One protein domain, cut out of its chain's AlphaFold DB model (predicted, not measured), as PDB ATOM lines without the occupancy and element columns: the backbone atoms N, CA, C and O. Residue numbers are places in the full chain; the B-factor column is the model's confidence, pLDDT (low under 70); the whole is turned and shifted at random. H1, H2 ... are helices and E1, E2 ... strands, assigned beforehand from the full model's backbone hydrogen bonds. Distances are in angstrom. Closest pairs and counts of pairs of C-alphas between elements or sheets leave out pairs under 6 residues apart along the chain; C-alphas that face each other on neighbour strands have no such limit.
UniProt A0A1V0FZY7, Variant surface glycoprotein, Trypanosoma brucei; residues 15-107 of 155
ATOM      1  N   ASP A  15      34.558 -20.523 -26.675       89.00
ATOM      2  CA  ASP A  15      35.437 -21.692 -26.738       89.00
ATOM      3  C   ASP A  15      35.145 -22.556 -27.981       89.00
ATOM      4  O   ASP A  15      34.467 -22.131 -28.918       89.00
ATOM      5  N   ALA A  16      35.682 -23.777 -28.021       88.69
ATOM      6  CA  ALA A  16      35.480 -24.692 -29.142       88.69
ATOM      7  C   ALA A  16      34.021 -25.169 -29.304       88.69
ATOM      8  O   ALA A  16      33.658 -25.622 -30.383       88.69
ATOM      9  N   ALA A  17      33.191 -25.081 -28.262       91.38
ATOM     10  CA  ALA A  17      31.807 -25.543 -28.288       91.38
ATOM     11  C   ALA A  17      30.811 -24.408 -28.590       91.38
ATOM     12  O   ALA A  17      29.759 -24.647 -29.194       91.38
ATOM     13  N   GLY A  18      31.139 -23.168 -28.217       91.38
ATOM     14  CA  GLY A  18      30.285 -22.014 -28.470       91.38
ATOM     15  C   GLY A  18      30.558 -20.838 -27.541       91.38
ATOM     16  O   GLY A  18      31.699 -20.570 -27.172       91.38
ATOM     17  N   TYR A  19      29.497 -20.110 -27.181       92.19
ATOM     18  CA  TYR A  19      29.570 -18.996 -26.238       92.19
ATOM     19  C   TYR A  19      29.270 -19.477 -24.810       92.19
ATOM     20  O   TYR A  19      28.199 -19.989 -24.501       92.19
ATOM     21  N   GLN A  20      30.242 -19.280 -23.931       91.56
ATOM     22  CA  GLN A  20      30.291 -19.639 -22.518       91.56
ATOM     23  C   GLN A  20      30.045 -18.446 -21.579       91.56
ATOM     24  O   GLN A  20      30.353 -18.518 -20.388       91.56
ATOM     25  N   GLY A  21      29.535 -17.323 -22.093       88.31
ATOM     26  CA  GLY A  21      29.214 -16.148 -21.283       88.31
ATOM     27  C   GLY A  21      27.836 -16.217 -20.616       88.31
ATOM     28  O   GLY A  21      27.364 -17.274 -20.201       88.31
ATOM     29  N   ALA A  22      27.174 -15.064 -20.502       86.06
ATOM     30  CA  ALA A  22      25.943 -14.898 -19.717       86.06
ATOM     31  C   ALA A  22      24.754 -15.777 -20.160       86.06
ATOM     32  O   ALA A  22      23.865 -16.040 -19.358       86.06
ATOM     33  N   ILE A  23      24.743 -16.242 -21.412       87.62
ATOM     34  CA  ILE A  23      23.650 -17.036 -22.003       87.62
ATOM     35  C   ILE A  23      24.106 -18.455 -22.387       87.62
ATOM     36  O   ILE A  23      23.623 -19.050 -23.351       87.62
ATOM     37  N   LYS A  24      25.095 -18.990 -21.660       88.06
ATOM     38  CA  LYS A  24      25.682 -20.316 -21.919       88.06
ATOM     39  C   LYS A  24      24.777 -21.489 -21.548       88.06
ATOM     40  O   LYS A  24      24.940 -22.564 -22.110       88.06
ATOM     41  N   SER A  25      23.895 -21.293 -20.567       82.88
ATOM     42  CA  SER A  25      23.012 -22.325 -20.014       82.88
ATOM     43  C   SER A  25      22.268 -23.052 -21.129       82.88
ATOM     44  O   SER A  25      22.017 -22.439 -22.159       82.88
ATOM     45  N   ASP A  26      21.873 -24.313 -20.937       82.94
ATOM     46  CA  ASP A  26      20.894 -24.930 -21.842       82.94
ATOM     47  C   ASP A  26      19.598 -24.086 -21.887       82.94
ATOM     48  O   ASP A  26      19.409 -23.171 -21.079       82.94
ATOM     49  N   ASP A  27      18.719 -24.387 -22.845       84.62
ATOM     50  CA  ASP A  27      17.493 -23.622 -23.074       84.62
ATOM     51  C   ASP A  27      16.718 -23.369 -21.769       84.62
ATOM     52  O   ASP A  27      16.256 -24.301 -21.108       84.62
ATOM     53  N   ALA A  28      16.575 -22.096 -21.401       83.19
ATOM     54  CA  ALA A  28      16.019 -21.694 -20.115       83.19
ATOM     55  C   ALA A  28      14.647 -21.048 -20.286       83.19
ATOM     56  O   ALA A  28      14.417 -20.280 -21.221       83.19
ATOM     57  N   ASP A  29      13.743 -21.324 -19.351       83.50
ATOM     58  CA  ASP A  29      12.487 -20.596 -19.247       83.50
ATOM     59  C   ASP A  29      12.732 -19.121 -18.952       83.50
ATOM     60  O   ASP A  29      13.353 -18.765 -17.955       83.50
ATOM     61  N   VAL A  30      12.153 -18.256 -19.782       75.56
ATOM     62  CA  VAL A  30      12.000 -16.824 -19.475       75.56
ATOM     63  C   VAL A  30      10.656 -16.605 -18.760       75.56
ATOM     64  O   VAL A  30      10.098 -15.516 -18.793       75.56
ATOM     65  N   ALA A  31      10.084 -17.678 -18.198       62.72
ATOM     66  CA  ALA A  31       8.653 -17.856 -18.010       62.72
ATOM     67  C   ALA A  31       7.921 -16.681 -17.351       62.72
ATOM     68  O   ALA A  31       8.407 -15.981 -16.465       62.72
ATOM     69  N   ALA A  32       6.660 -16.597 -17.774       54.66
ATOM     70  CA  ALA A  32       5.541 -15.788 -17.318       54.66
ATOM     71  C   ALA A  32       5.132 -15.989 -15.838       54.66
ATOM     72  O   ALA A  32       3.967 -15.804 -15.491       54.66
ATOM     73  N   THR A  33       6.051 -16.374 -14.948       52.09
ATOM     74  CA  THR A  33       5.824 -16.446 -13.495       52.09
ATOM     75  C   THR A  33       5.947 -15.057 -12.874       52.09
ATOM     76  O   THR A  33       6.833 -14.794 -12.066       52.09
ATOM     77  N   GLY A  34       5.085 -14.134 -13.291       53.03
ATOM     78  CA  GLY A  34       5.089 -12.766 -12.791       53.03
ATOM     79  C   GLY A  34       3.680 -12.225 -12.626       53.03
ATOM     80  O   GLY A  34       3.057 -11.889 -13.624       53.03
ATOM     81  N   GLY A  35       3.235 -12.111 -11.369       57.72
ATOM     82  CA  GLY A  35       2.136 -11.256 -10.895       57.72
ATOM     83  C   GLY A  35       0.859 -11.180 -11.748       57.72
ATOM     84  O   GLY A  35       0.538 -12.056 -12.540       57.72
ATOM     85  N   SER A  36       0.090 -10.108 -11.554       59.47
ATOM     86  CA  SER A  36      -1.117  -9.808 -12.341       59.47
ATOM     87  C   SER A  36      -0.805  -9.271 -13.746       59.47
ATOM     88  O   SER A  36      -1.670  -9.293 -14.620       59.47
ATOM     89  N   SER A  37       0.429  -8.817 -13.980       60.97
ATOM     90  CA  SER A  37       0.882  -8.226 -15.242       60.97
ATOM     91  C   SER A  37       1.674  -9.239 -16.064       60.97
ATOM     92  O   SER A  37       2.902  -9.286 -16.011       60.97
ATOM     93  N   VAL A  38       0.966 -10.049 -16.845       66.31
ATOM     94  CA  VAL A  38       1.570 -11.043 -17.744       66.31
ATOM     95  C   VAL A  38       1.926 -10.418 -19.092       66.31
ATOM     96  O   VAL A  38       1.083  -9.808 -19.750       66.31
ATOM     97  N   CYS A  39       3.167 -10.604 -19.547       75.19
ATOM     98  CA  CYS A  39       3.574 -10.202 -20.891       75.19
ATOM     99  C   CYS A  39       2.977 -11.161 -21.932       75.19
ATOM    100  O   CYS A  39       3.314 -12.344 -21.974       75.19
ATOM    101  N   SER A  40       2.126 -10.643 -22.819       75.56
ATOM    102  CA  SER A  40       1.517 -11.402 -23.921       75.56
ATOM    103  C   SER A  40       2.532 -12.135 -24.804       75.56
ATOM    104  O   SER A  40       2.207 -13.183 -25.359       75.56
ATOM    105  N   LEU A  41       3.755 -11.603 -24.914       78.56
ATOM    106  CA  LEU A  41       4.832 -12.186 -25.715       78.56
ATOM    107  C   LEU A  41       5.369 -13.496 -25.124       78.56
ATOM    108  O   LEU A  41       5.774 -14.380 -25.873       78.56
ATOM    109  N   THR A  42       5.379 -13.629 -23.793       82.00
ATOM    110  CA  THR A  42       6.051 -14.743 -23.099       82.00
ATOM    111  C   THR A  42       5.131 -15.919 -22.787       82.00
ATOM    112  O   THR A  42       5.603 -16.970 -22.349       82.00
ATOM    113  N   LYS A  43       3.827 -15.768 -23.052       82.56
ATOM    114  CA  LYS A  43       2.811 -16.814 -22.882       82.56
ATOM    115  C   LYS A  43       3.047 -18.030 -23.775       82.56
ATOM    116  O   LYS A  43       3.496 -17.908 -24.911       82.56
ATOM    117  N   VAL A  44       2.603 -19.188 -23.287       87.06
ATOM    118  CA  VAL A  44       2.531 -20.456 -24.031       87.06
ATOM    119  C   VAL A  44       1.898 -20.294 -25.413       87.06
ATOM    120  O   VAL A  44       0.962 -19.514 -25.592       87.06
ATOM    121  N   LYS A  45       2.349 -21.095 -26.385       88.06
ATOM    122  CA  LYS A  45       1.841 -21.057 -27.767       88.06
ATOM    123  C   LYS A  45       0.327 -21.188 -27.894       88.06
ATOM    124  O   LYS A  45      -0.225 -20.560 -28.785       88.06
ATOM    125  N   ALA A  46      -0.317 -22.014 -27.070       87.81
ATOM    126  CA  ALA A  46      -1.732 -22.365 -27.225       87.81
ATOM    127  C   ALA A  46      -2.689 -21.182 -26.990       87.81
ATOM    128  O   ALA A  46      -3.753 -21.116 -27.599       87.81
ATOM    129  N   THR A  47      -2.300 -20.243 -26.124       85.50
ATOM    130  CA  THR A  47      -3.128 -19.106 -25.685       85.50
ATOM    131  C   THR A  47      -2.389 -17.780 -25.841       85.50
ATOM    132  O   THR A  47      -2.625 -16.824 -25.100       85.50
ATOM    133  N   ASN A  48      -1.456 -17.715 -26.793       84.69
ATOM    134  CA  ASN A  48      -0.599 -16.554 -26.956       84.69
ATOM    135  C   ASN A  48      -1.386 -15.380 -27.561       84.69
ATOM    136  O   ASN A  48      -2.109 -15.526 -28.546       84.69
ATOM    137  N   ASN A  49      -1.238 -14.196 -26.976       85.38
ATOM    138  CA  ASN A  49      -2.025 -13.018 -27.333       85.38
ATOM    139  C   ASN A  49      -1.395 -12.168 -28.458       85.38
ATOM    140  O   ASN A  49      -1.958 -11.136 -28.806       85.38
ATOM    141  N   MET A  50      -0.266 -12.576 -29.058       82.00
ATOM    142  CA  MET A  50       0.373 -11.830 -30.158       82.00
ATOM    143  C   MET A  50      -0.479 -11.767 -31.432       82.00
ATOM    144  O   MET A  50      -0.415 -10.776 -32.151       82.00
ATOM    145  N   LEU A  51      -1.261 -12.812 -31.723       81.50
ATOM    146  CA  LEU A  51      -2.136 -12.854 -32.905       81.50
ATOM    147  C   LEU A  51      -3.566 -12.386 -32.599       81.50
ATOM    148  O   LEU A  51      -4.240 -11.854 -33.474       81.50
ATOM    149  N   ALA A  52      -4.029 -12.576 -31.359       83.06
ATOM    150  CA  ALA A  52      -5.353 -12.167 -30.899       83.06
ATOM    151  C   ALA A  52      -5.265 -11.654 -29.455       83.06
ATOM    152  O   ALA A  52      -5.254 -12.433 -28.500       83.06
ATOM    153  N   ALA A  53      -5.198 -10.332 -29.290       76.62
ATOM    154  CA  ALA A  53      -4.908  -9.706 -28.001       76.62
ATOM    155  C   ALA A  53      -5.934 -10.045 -26.903       76.62
ATOM    156  O   ALA A  53      -5.539 -10.242 -25.759       76.62
ATOM    157  N   GLY A  54      -7.224 -10.173 -27.240       77.88
ATOM    158  CA  GLY A  54      -8.293 -10.425 -26.261       77.88
ATOM    159  C   GLY A  54      -8.479 -11.894 -25.871       77.88
ATOM    160  O   GLY A  54      -8.663 -12.202 -24.699       77.88
ATOM    161  N   THR A  55      -8.414 -12.811 -26.837       82.88
ATOM    162  CA  THR A  55      -8.762 -14.231 -26.635       82.88
ATOM    163  C   THR A  55      -7.558 -15.169 -26.662       82.88
ATOM    164  O   THR A  55      -7.642 -16.290 -26.165       82.88
ATOM    165  N   GLY A  56      -6.426 -14.715 -27.199       84.19
ATOM    166  CA  GLY A  56      -5.286 -15.568 -27.500       84.19
ATOM    167  C   GLY A  56      -5.541 -16.452 -28.722       84.19
ATOM    168  O   GLY A  56      -6.678 -16.730 -29.107       84.19
ATOM    169  N   HIS A  57      -4.465 -16.891 -29.364       88.62
ATOM    170  CA  HIS A  57      -4.537 -17.842 -30.462       88.62
ATOM    171  C   HIS A  57      -3.349 -18.799 -30.438       88.62
ATOM    172  O   HIS A  57      -2.288 -18.479 -29.898       88.62
ATOM    173  N   THR A  58      -3.527 -19.973 -31.046       90.62
ATOM    174  CA  THR A  58      -2.438 -20.938 -31.168       90.62
ATOM    175  C   THR A  58      -1.444 -20.474 -32.222       90.62
ATOM    176  O   THR A  58      -1.796 -20.260 -33.378       90.62
ATOM    177  N   ILE A  59      -0.178 -20.354 -31.830       89.31
ATOM    178  CA  ILE A  59       0.906 -20.019 -32.755       89.31
ATOM    179  C   ILE A  59       1.516 -21.300 -33.328       89.31
ATOM    180  O   ILE A  59       1.913 -22.198 -32.585       89.31
ATOM    181  N   GLY A  60       1.613 -21.387 -34.655       88.75
ATOM    182  CA  GLY A  60       2.311 -22.469 -35.356       88.75
ATOM    183  C   GLY A  60       3.841 -22.328 -35.315       88.75
ATOM    184  O   GLY A  60       4.378 -21.247 -35.086       88.75
ATOM    185  N   GLY A  61       4.564 -23.427 -35.551       89.06
ATOM    186  CA  GLY A  61       6.033 -23.412 -35.644       89.06
ATOM    187  C   GLY A  61       6.758 -23.093 -34.328       89.06
ATOM    188  O   GLY A  61       6.232 -23.328 -33.240       89.06
ATOM    189  N   LYS A  62       7.996 -22.604 -34.421       88.12
ATOM    190  CA  LYS A  62       8.802 -22.116 -33.288       88.12
ATOM    191  C   LYS A  62       9.312 -20.722 -33.649       88.12
ATOM    192  O   LYS A  62      10.409 -20.624 -34.202       88.12
ATOM    193  N   PRO A  63       8.507 -19.663 -33.457       88.75
ATOM    194  CA  PRO A  63       8.944 -18.317 -33.794       88.75
ATOM    195  C   PRO A  63      10.177 -17.961 -32.964       88.75
ATOM    196  O   PRO A  63      10.270 -18.306 -31.783       88.75
ATOM    197  N   LYS A  64      11.123 -17.296 -33.622       90.56
ATOM    198  CA  LYS A  64      12.418 -16.899 -33.075       90.56
ATOM    199  C   LYS A  64      12.516 -15.382 -33.077       90.56
ATOM    200  O   LYS A  64      12.133 -14.739 -34.051       90.56
ATOM    201  N   PHE A  65      13.061 -14.823 -32.008       88.38
ATOM    202  CA  PHE A  65      13.235 -13.389 -31.803       88.38
ATOM    203  C   PHE A  65      14.700 -13.086 -31.501       88.38
ATOM    204  O   PHE A  65      15.453 -13.976 -31.097       88.38
ATOM    205  N   ALA A  66      15.106 -11.830 -31.714       89.31
ATOM    206  CA  ALA A  66      16.482 -11.370 -31.507       89.31
ATOM    207  C   ALA A  66      17.516 -12.338 -32.119       89.31
ATOM    208  O   ALA A  66      18.367 -12.885 -31.422       89.31
ATOM    209  N   ALA A  67      17.375 -12.613 -33.420       85.88
ATOM    210  CA  ALA A  67      18.241 -13.524 -34.177       85.88
ATOM    211  C   ALA A  67      18.312 -14.980 -33.654       85.88
ATOM    212  O   ALA A  67      19.245 -15.703 -33.993       85.88
ATOM    213  N   GLY A  68      17.325 -15.432 -32.871       88.75
ATOM    214  CA  GLY A  68      17.271 -16.798 -32.334       88.75
ATOM    215  C   GLY A  68      17.655 -16.918 -30.864       88.75
ATOM    216  O   GLY A  68      17.538 -18.004 -30.308       88.75
ATOM    217  N   ILE A  69      18.048 -15.815 -30.214       91.19
ATOM    218  CA  ILE A  69      18.338 -15.792 -28.772       91.19
ATOM    219  C   ILE A  69      17.087 -16.120 -27.958       91.19
ATOM    220  O   ILE A  69      17.182 -16.788 -26.936       91.19
ATOM    221  N   PHE A  70      15.911 -15.693 -28.416       91.06
ATOM    222  CA  PHE A  70      14.646 -16.083 -27.806       91.06
ATOM    223  C   PHE A  70      13.816 -16.882 -28.794       91.06
ATOM    224  O   PHE A  70      13.800 -16.588 -29.989       91.06
ATOM    225  N   TYR A  71      13.078 -17.863 -28.298       90.94
ATOM    226  CA  TYR A  71      12.126 -18.597 -29.116       90.94
ATOM    227  C   TYR A  71      10.897 -18.986 -28.304       90.94
ATOM    228  O   TYR A  71      10.966 -19.134 -27.085       90.94
ATOM    229  N   LEU A  72       9.760 -19.134 -28.982       89.75
ATOM    230  CA  LEU A  72       8.522 -19.573 -28.346       89.75
ATOM    231  C   LEU A  72       8.339 -21.082 -28.509       89.75
ATOM    232  O   LEU A  72       8.306 -21.602 -29.630       89.75
ATOM    233  N   ASP A  73       8.168 -21.775 -27.390       88.50
ATOM    234  CA  ASP A  73       7.831 -23.191 -27.331       88.50
ATOM    235  C   ASP A  73       6.457 -23.438 -26.687       88.50
ATOM    236  O   ASP A  73       5.672 -22.520 -26.446       88.50
ATOM    237  N   SER A  74       6.111 -24.707 -26.467       87.31
ATOM    238  CA  SER A  74       4.824 -25.084 -25.873       87.31
ATOM    239  C   SER A  74       4.621 -24.560 -24.448       87.31
ATOM    240  O   SER A  74       3.480 -24.325 -24.065       87.31
ATOM    241  N   SER A  75       5.697 -24.366 -23.688       85.75
ATOM    242  CA  SER A  75       5.702 -23.832 -22.320       85.75
ATOM    243  C   SER A  75       5.877 -22.311 -22.237       85.75
ATOM    244  O   SER A  75       5.640 -21.734 -21.179       85.75
ATOM    245  N   GLY A  76       6.179 -21.641 -23.350       87.06
ATOM    246  CA  GLY A  76       6.266 -20.186 -23.424       87.06
ATOM    247  C   GLY A  76       7.569 -19.732 -24.057       87.06
ATOM    248  O   GLY A  76       8.138 -20.418 -24.906       87.06
ATOM    249  N   MET A  77       8.016 -18.533 -23.695       89.12
ATOM    250  CA  MET A  77       9.272 -18.004 -24.218       89.12
ATOM    251  C   MET A  77      10.470 -18.620 -23.501       89.12
ATOM    252  O   MET A  77      10.554 -18.624 -22.272       89.12
ATOM    253  N   LYS A  78      11.422 -19.083 -24.304       89.75
ATOM    254  CA  LYS A  78      12.690 -19.654 -23.879       89.75
ATOM    255  C   LYS A  78      13.845 -18.781 -24.348       89.75
ATOM    256  O   LYS A  78      13.783 -18.178 -25.423       89.75
ATOM    257  N   LEU A  79      14.904 -18.754 -23.555       91.38
ATOM    258  CA  LEU A  79      16.212 -18.240 -23.931       91.38
ATOM    259  C   LEU A  79      17.031 -19.400 -24.504       91.38
ATOM    260  O   LEU A  79      17.136 -20.445 -23.868       91.38
ATOM    261  N   LYS A  80      17.602 -19.214 -25.692       92.31
ATOM    262  CA  LYS A  80      18.441 -20.193 -26.382       92.31
ATOM    263  C   LYS A  80      19.799 -20.304 -25.705       92.31
ATOM    264  O   LYS A  80      20.519 -19.313 -25.576       92.31
ATOM    265  N   GLY A  81      20.166 -21.528 -25.350       92.31
ATOM    266  CA  GLY A  81      21.502 -21.828 -24.867       92.31
ATOM    267  C   GLY A  81      22.565 -21.746 -25.954       92.31
ATOM    268  O   GLY A  81      22.384 -22.261 -27.055       92.31
ATOM    269  N   THR A  82      23.698 -21.117 -25.642       93.44
ATOM    270  CA  THR A  82      24.759 -20.839 -26.633       93.44
ATOM    271  C   THR A  82      26.046 -21.644 -26.444       93.44
ATOM    272  O   THR A  82      26.922 -21.599 -27.312       93.44
ATOM    273  N   ALA A  83      26.149 -22.451 -25.382       92.94
ATOM    274  CA  ALA A  83      27.354 -23.232 -25.083       92.94
ATOM    275  C   ALA A  83      27.695 -24.304 -26.129       92.94
ATOM    276  O   ALA A  83      28.825 -24.779 -26.149       92.94
ATOM    277  N   LYS A  84      26.731 -24.711 -26.965       92.75
ATOM    278  CA  LYS A  84      26.875 -25.792 -27.960       92.75
ATOM    279  C   LYS A  84      26.582 -25.322 -29.392       92.75
ATOM    280  O   LYS A  84      26.240 -26.126 -30.257       92.75
ATOM    281  N   ILE A  85      26.670 -24.016 -29.657       93.81
ATOM    282  CA  ILE A  85      26.261 -23.444 -30.948       93.81
ATOM    283  C   ILE A  85      27.160 -23.871 -32.121       93.81
ATOM    284  O   ILE A  85      26.741 -23.823 -33.282       93.81
ATOM    285  N   ALA A  86      28.375 -24.352 -31.838       93.38
ATOM    286  CA  ALA A  86      29.291 -24.867 -32.852       93.38
ATOM    287  C   ALA A  86      28.691 -26.029 -33.662       93.38
ATOM    288  O   ALA A  86      29.019 -26.186 -34.832       93.38
ATOM    289  N   THR A  87      27.772 -26.813 -33.081       93.88
ATOM    290  CA  THR A  87      27.152 -27.975 -33.743       93.88
ATOM    291  C   THR A  87      25.709 -27.724 -34.191       93.88
ATOM    292  O   THR A  87      24.996 -28.674 -34.499       93.88
ATOM    293  N   GLN A  88      25.238 -26.471 -34.194       91.44
ATOM    294  CA  GLN A  88      23.831 -26.125 -34.454       91.44
ATOM    295  C   GLN A  88      23.625 -25.287 -35.725       91.44
ATOM    296  O   GLN A  88      22.736 -24.442 -35.763       91.44
ATOM    297  N   ALA A  89      24.414 -25.523 -36.777       92.25
ATOM    298  CA  ALA A  89      24.338 -24.755 -38.026       92.25
ATOM    299  C   ALA A  89      22.931 -24.749 -38.657       92.25
ATOM    300  O   ALA A  89      22.421 -23.685 -38.998       92.25
ATOM    301  N   ASP A  90      22.279 -25.911 -38.743       91.38
ATOM    302  CA  ASP A  90      20.954 -26.025 -39.370       91.38
ATOM    303  C   ASP A  90      19.832 -25.504 -38.466       91.38
ATOM    304  O   ASP A  90      18.872 -24.883 -38.921       91.38
ATOM    305  N   ALA A  91      19.949 -25.761 -37.162       88.94
ATOM    306  CA  ALA A  91      18.933 -25.369 -36.198       88.94
ATOM    307  C   ALA A  91      18.972 -23.860 -35.923       88.94
ATOM    308  O   ALA A  91      17.916 -23.240 -35.811       88.94
ATOM    309  N   GLU A  92      20.163 -23.264 -35.825       92.00
ATOM    310  CA  GLU A  92      20.396 -21.888 -35.382       92.00
ATOM    311  C   GLU A  92      21.399 -21.149 -36.296       92.00
ATOM    312  O   GLU A  92      22.465 -20.720 -35.840       92.00
ATOM    313  N   PRO A  93      21.077 -20.944 -37.587       91.94
ATOM    314  CA  PRO A  93      22.041 -20.486 -38.591       91.94
ATOM    315  C   PRO A  93      22.653 -19.113 -38.285       91.94
ATOM    316  O   PRO A  93      23.838 -18.900 -38.528       91.94
ATOM    317  N   LEU A  94      21.883 -18.183 -37.709       92.12
ATOM    318  CA  LEU A  94      22.382 -16.846 -37.358       92.12
ATOM    319  C   LEU A  94      23.338 -16.875 -36.160       92.12
ATOM    320  O   LEU A  94      24.400 -16.254 -36.200       92.12
ATOM    321  N   LEU A  95      22.989 -17.613 -35.104       92.19
ATOM    322  CA  LEU A  95      23.853 -17.769 -33.932       92.19
ATOM    323  C   LEU A  95      25.119 -18.563 -34.284       92.19
ATOM    324  O   LEU A  95      26.211 -18.222 -33.827       92.19
ATOM    325  N   HIS A  96      25.000 -19.570 -35.152       93.75
ATOM    326  CA  HIS A  96      26.147 -20.293 -35.686       93.75
ATOM    327  C   HIS A  96      27.042 -19.387 -36.545       93.75
ATOM    328  O   HIS A  96      28.260 -19.400 -36.386       93.75
ATOM    329  N   ALA A  97      26.468 -18.540 -37.405       92.56
ATOM    330  CA  ALA A  97      27.236 -17.572 -38.187       92.56
ATOM    331  C   ALA A  97      27.996 -16.577 -37.292       92.56
ATOM    332  O   ALA A  97      29.151 -16.264 -37.575       92.56
ATOM    333  N   ALA A  98      27.398 -16.130 -36.182       90.00
ATOM    334  CA  ALA A  98      28.087 -15.293 -35.199       90.00
ATOM    335  C   ALA A  98      29.291 -16.019 -34.564       90.00
ATOM    336  O   ALA A  98      30.367 -15.433 -34.431       90.00
ATOM    337  N   TYR A  99      29.146 -17.307 -34.240       91.69
ATOM    338  CA  TYR A  99      30.255 -18.145 -33.775       91.69
ATOM    339  C   TYR A  99      31.366 -18.298 -34.830       91.69
ATOM    340  O   TYR A  99      32.547 -18.158 -34.511       91.69
ATOM    341  N   GLN A 100      31.013 -18.505 -36.100       91.88
ATOM    342  CA  GLN A 100      31.991 -18.576 -37.193       91.88
ATOM    343  C   GLN A 100      32.719 -17.243 -37.407       91.88
ATOM    344  O   GLN A 100      33.933 -17.221 -37.609       91.88
ATOM    345  N   ALA A 101      32.007 -16.118 -37.309       89.19
ATOM    346  CA  ALA A 101      32.610 -14.790 -37.375       89.19
ATOM    347  C   ALA A 101      33.610 -14.571 -36.229       89.19
ATOM    348  O   ALA A 101      34.695 -14.029 -36.457       89.19
ATOM    349  N   TYR A 102      33.294 -15.048 -35.021       86.31
ATOM    350  CA  TYR A 102      34.252 -15.074 -33.918       86.31
ATOM    351  C   TYR A 102      35.496 -15.900 -34.274       86.31
ATOM    352  O   TYR A 102      36.603 -15.384 -34.166       86.31
ATOM    353  N   LEU A 103      35.354 -17.136 -34.765       87.06
ATOM    354  CA  LEU A 103      36.511 -17.961 -35.141       87.06
ATOM    355  C   LEU A 103      37.383 -17.305 -36.222       87.06
ATOM    356  O   LEU A 103      38.611 -17.373 -36.162       87.06
ATOM    357  N   ALA A 104      36.758 -16.645 -37.197       84.50
ATOM    358  CA  ALA A 104      37.463 -15.971 -38.281       84.50
ATOM    359  C   ALA A 104      38.251 -14.734 -37.813       84.50
ATOM    360  O   ALA A 104      39.291 -14.410 -38.396       84.50
ATOM    361  N   THR A 105      37.761 -14.052 -36.774       78.31
ATOM    362  CA  THR A 105      38.329 -12.796 -36.256       78.31
ATOM    363  C   THR A 105      39.226 -12.992 -35.040       78.31
ATOM    364  O   THR A 105      40.147 -12.204 -34.847       78.31
ATOM    365  N   ASN A 106      39.061 -14.080 -34.286       73.62
ATOM    366  CA  ASN A 106      39.908 -14.447 -33.149       73.62
ATOM    367  C   ASN A 106      41.267 -15.033 -33.580       73.62
ATOM    368  O   ASN A 106      41.842 -15.915 -32.935       73.62
ATOM    369  N   LYS A 107      41.810 -14.555 -34.703       65.38
ATOM    370  CA  LYS A 107      43.200 -14.826 -35.052       65.38
ATOM    371  C   LYS A 107      44.059 -14.103 -34.029       65.38
ATOM    372  O   LYS A 107      43.915 -12.897 -33.847       65.38
TER     373      LYS A 107
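This is residues 15 to 107 of the 155 residues of the protein "Variant surface glycoprotein" of Trypanosoma brucei (UniProt A0A1V0FZY7). Little regular structure: a rod of mostly loops, with the small hairpin E1 and E2 near its middle, helix H1 at one end and loops around residues 47 to 57 at the other. The 93 printed residues hold two antiparallel strands, then one helix; 21 residues are in named elements, class mixed. The whole is loose, radius of gyration of the C-alphas 15.4 A, spanning 52 by 25 by 17 A.

Residues 15 to 69 hold no named element. E1 is residues 70 to 73, from C-alpha 70 at (14.646, -16.083, -27.806); E2 is residues 76 to 79. H1, residues 93 to 105, is 18.2 A long and ends at C-alpha 105 (38.329, -12.796, -36.256).

Residues 28 to 29 pair antiparallel with 78 to 79 of E2, and 64 to 65 with 70 to 71 of E1. E1 and E2 form a hairpin at 145 degrees; N 71 and O 78 are 3.0 A apart, within hydrogen-bond range. E1 and H1 are apart. In H1 every O i to N i+4 pair is within hydrogen-bond range.

The farthest C-alphas, Thr 55 and Lys 107, are 52.6 A apart. The printed part has no cut; the link E2 to H1 is long. Residues 31 to 38 and 107 have pLDDT under 70.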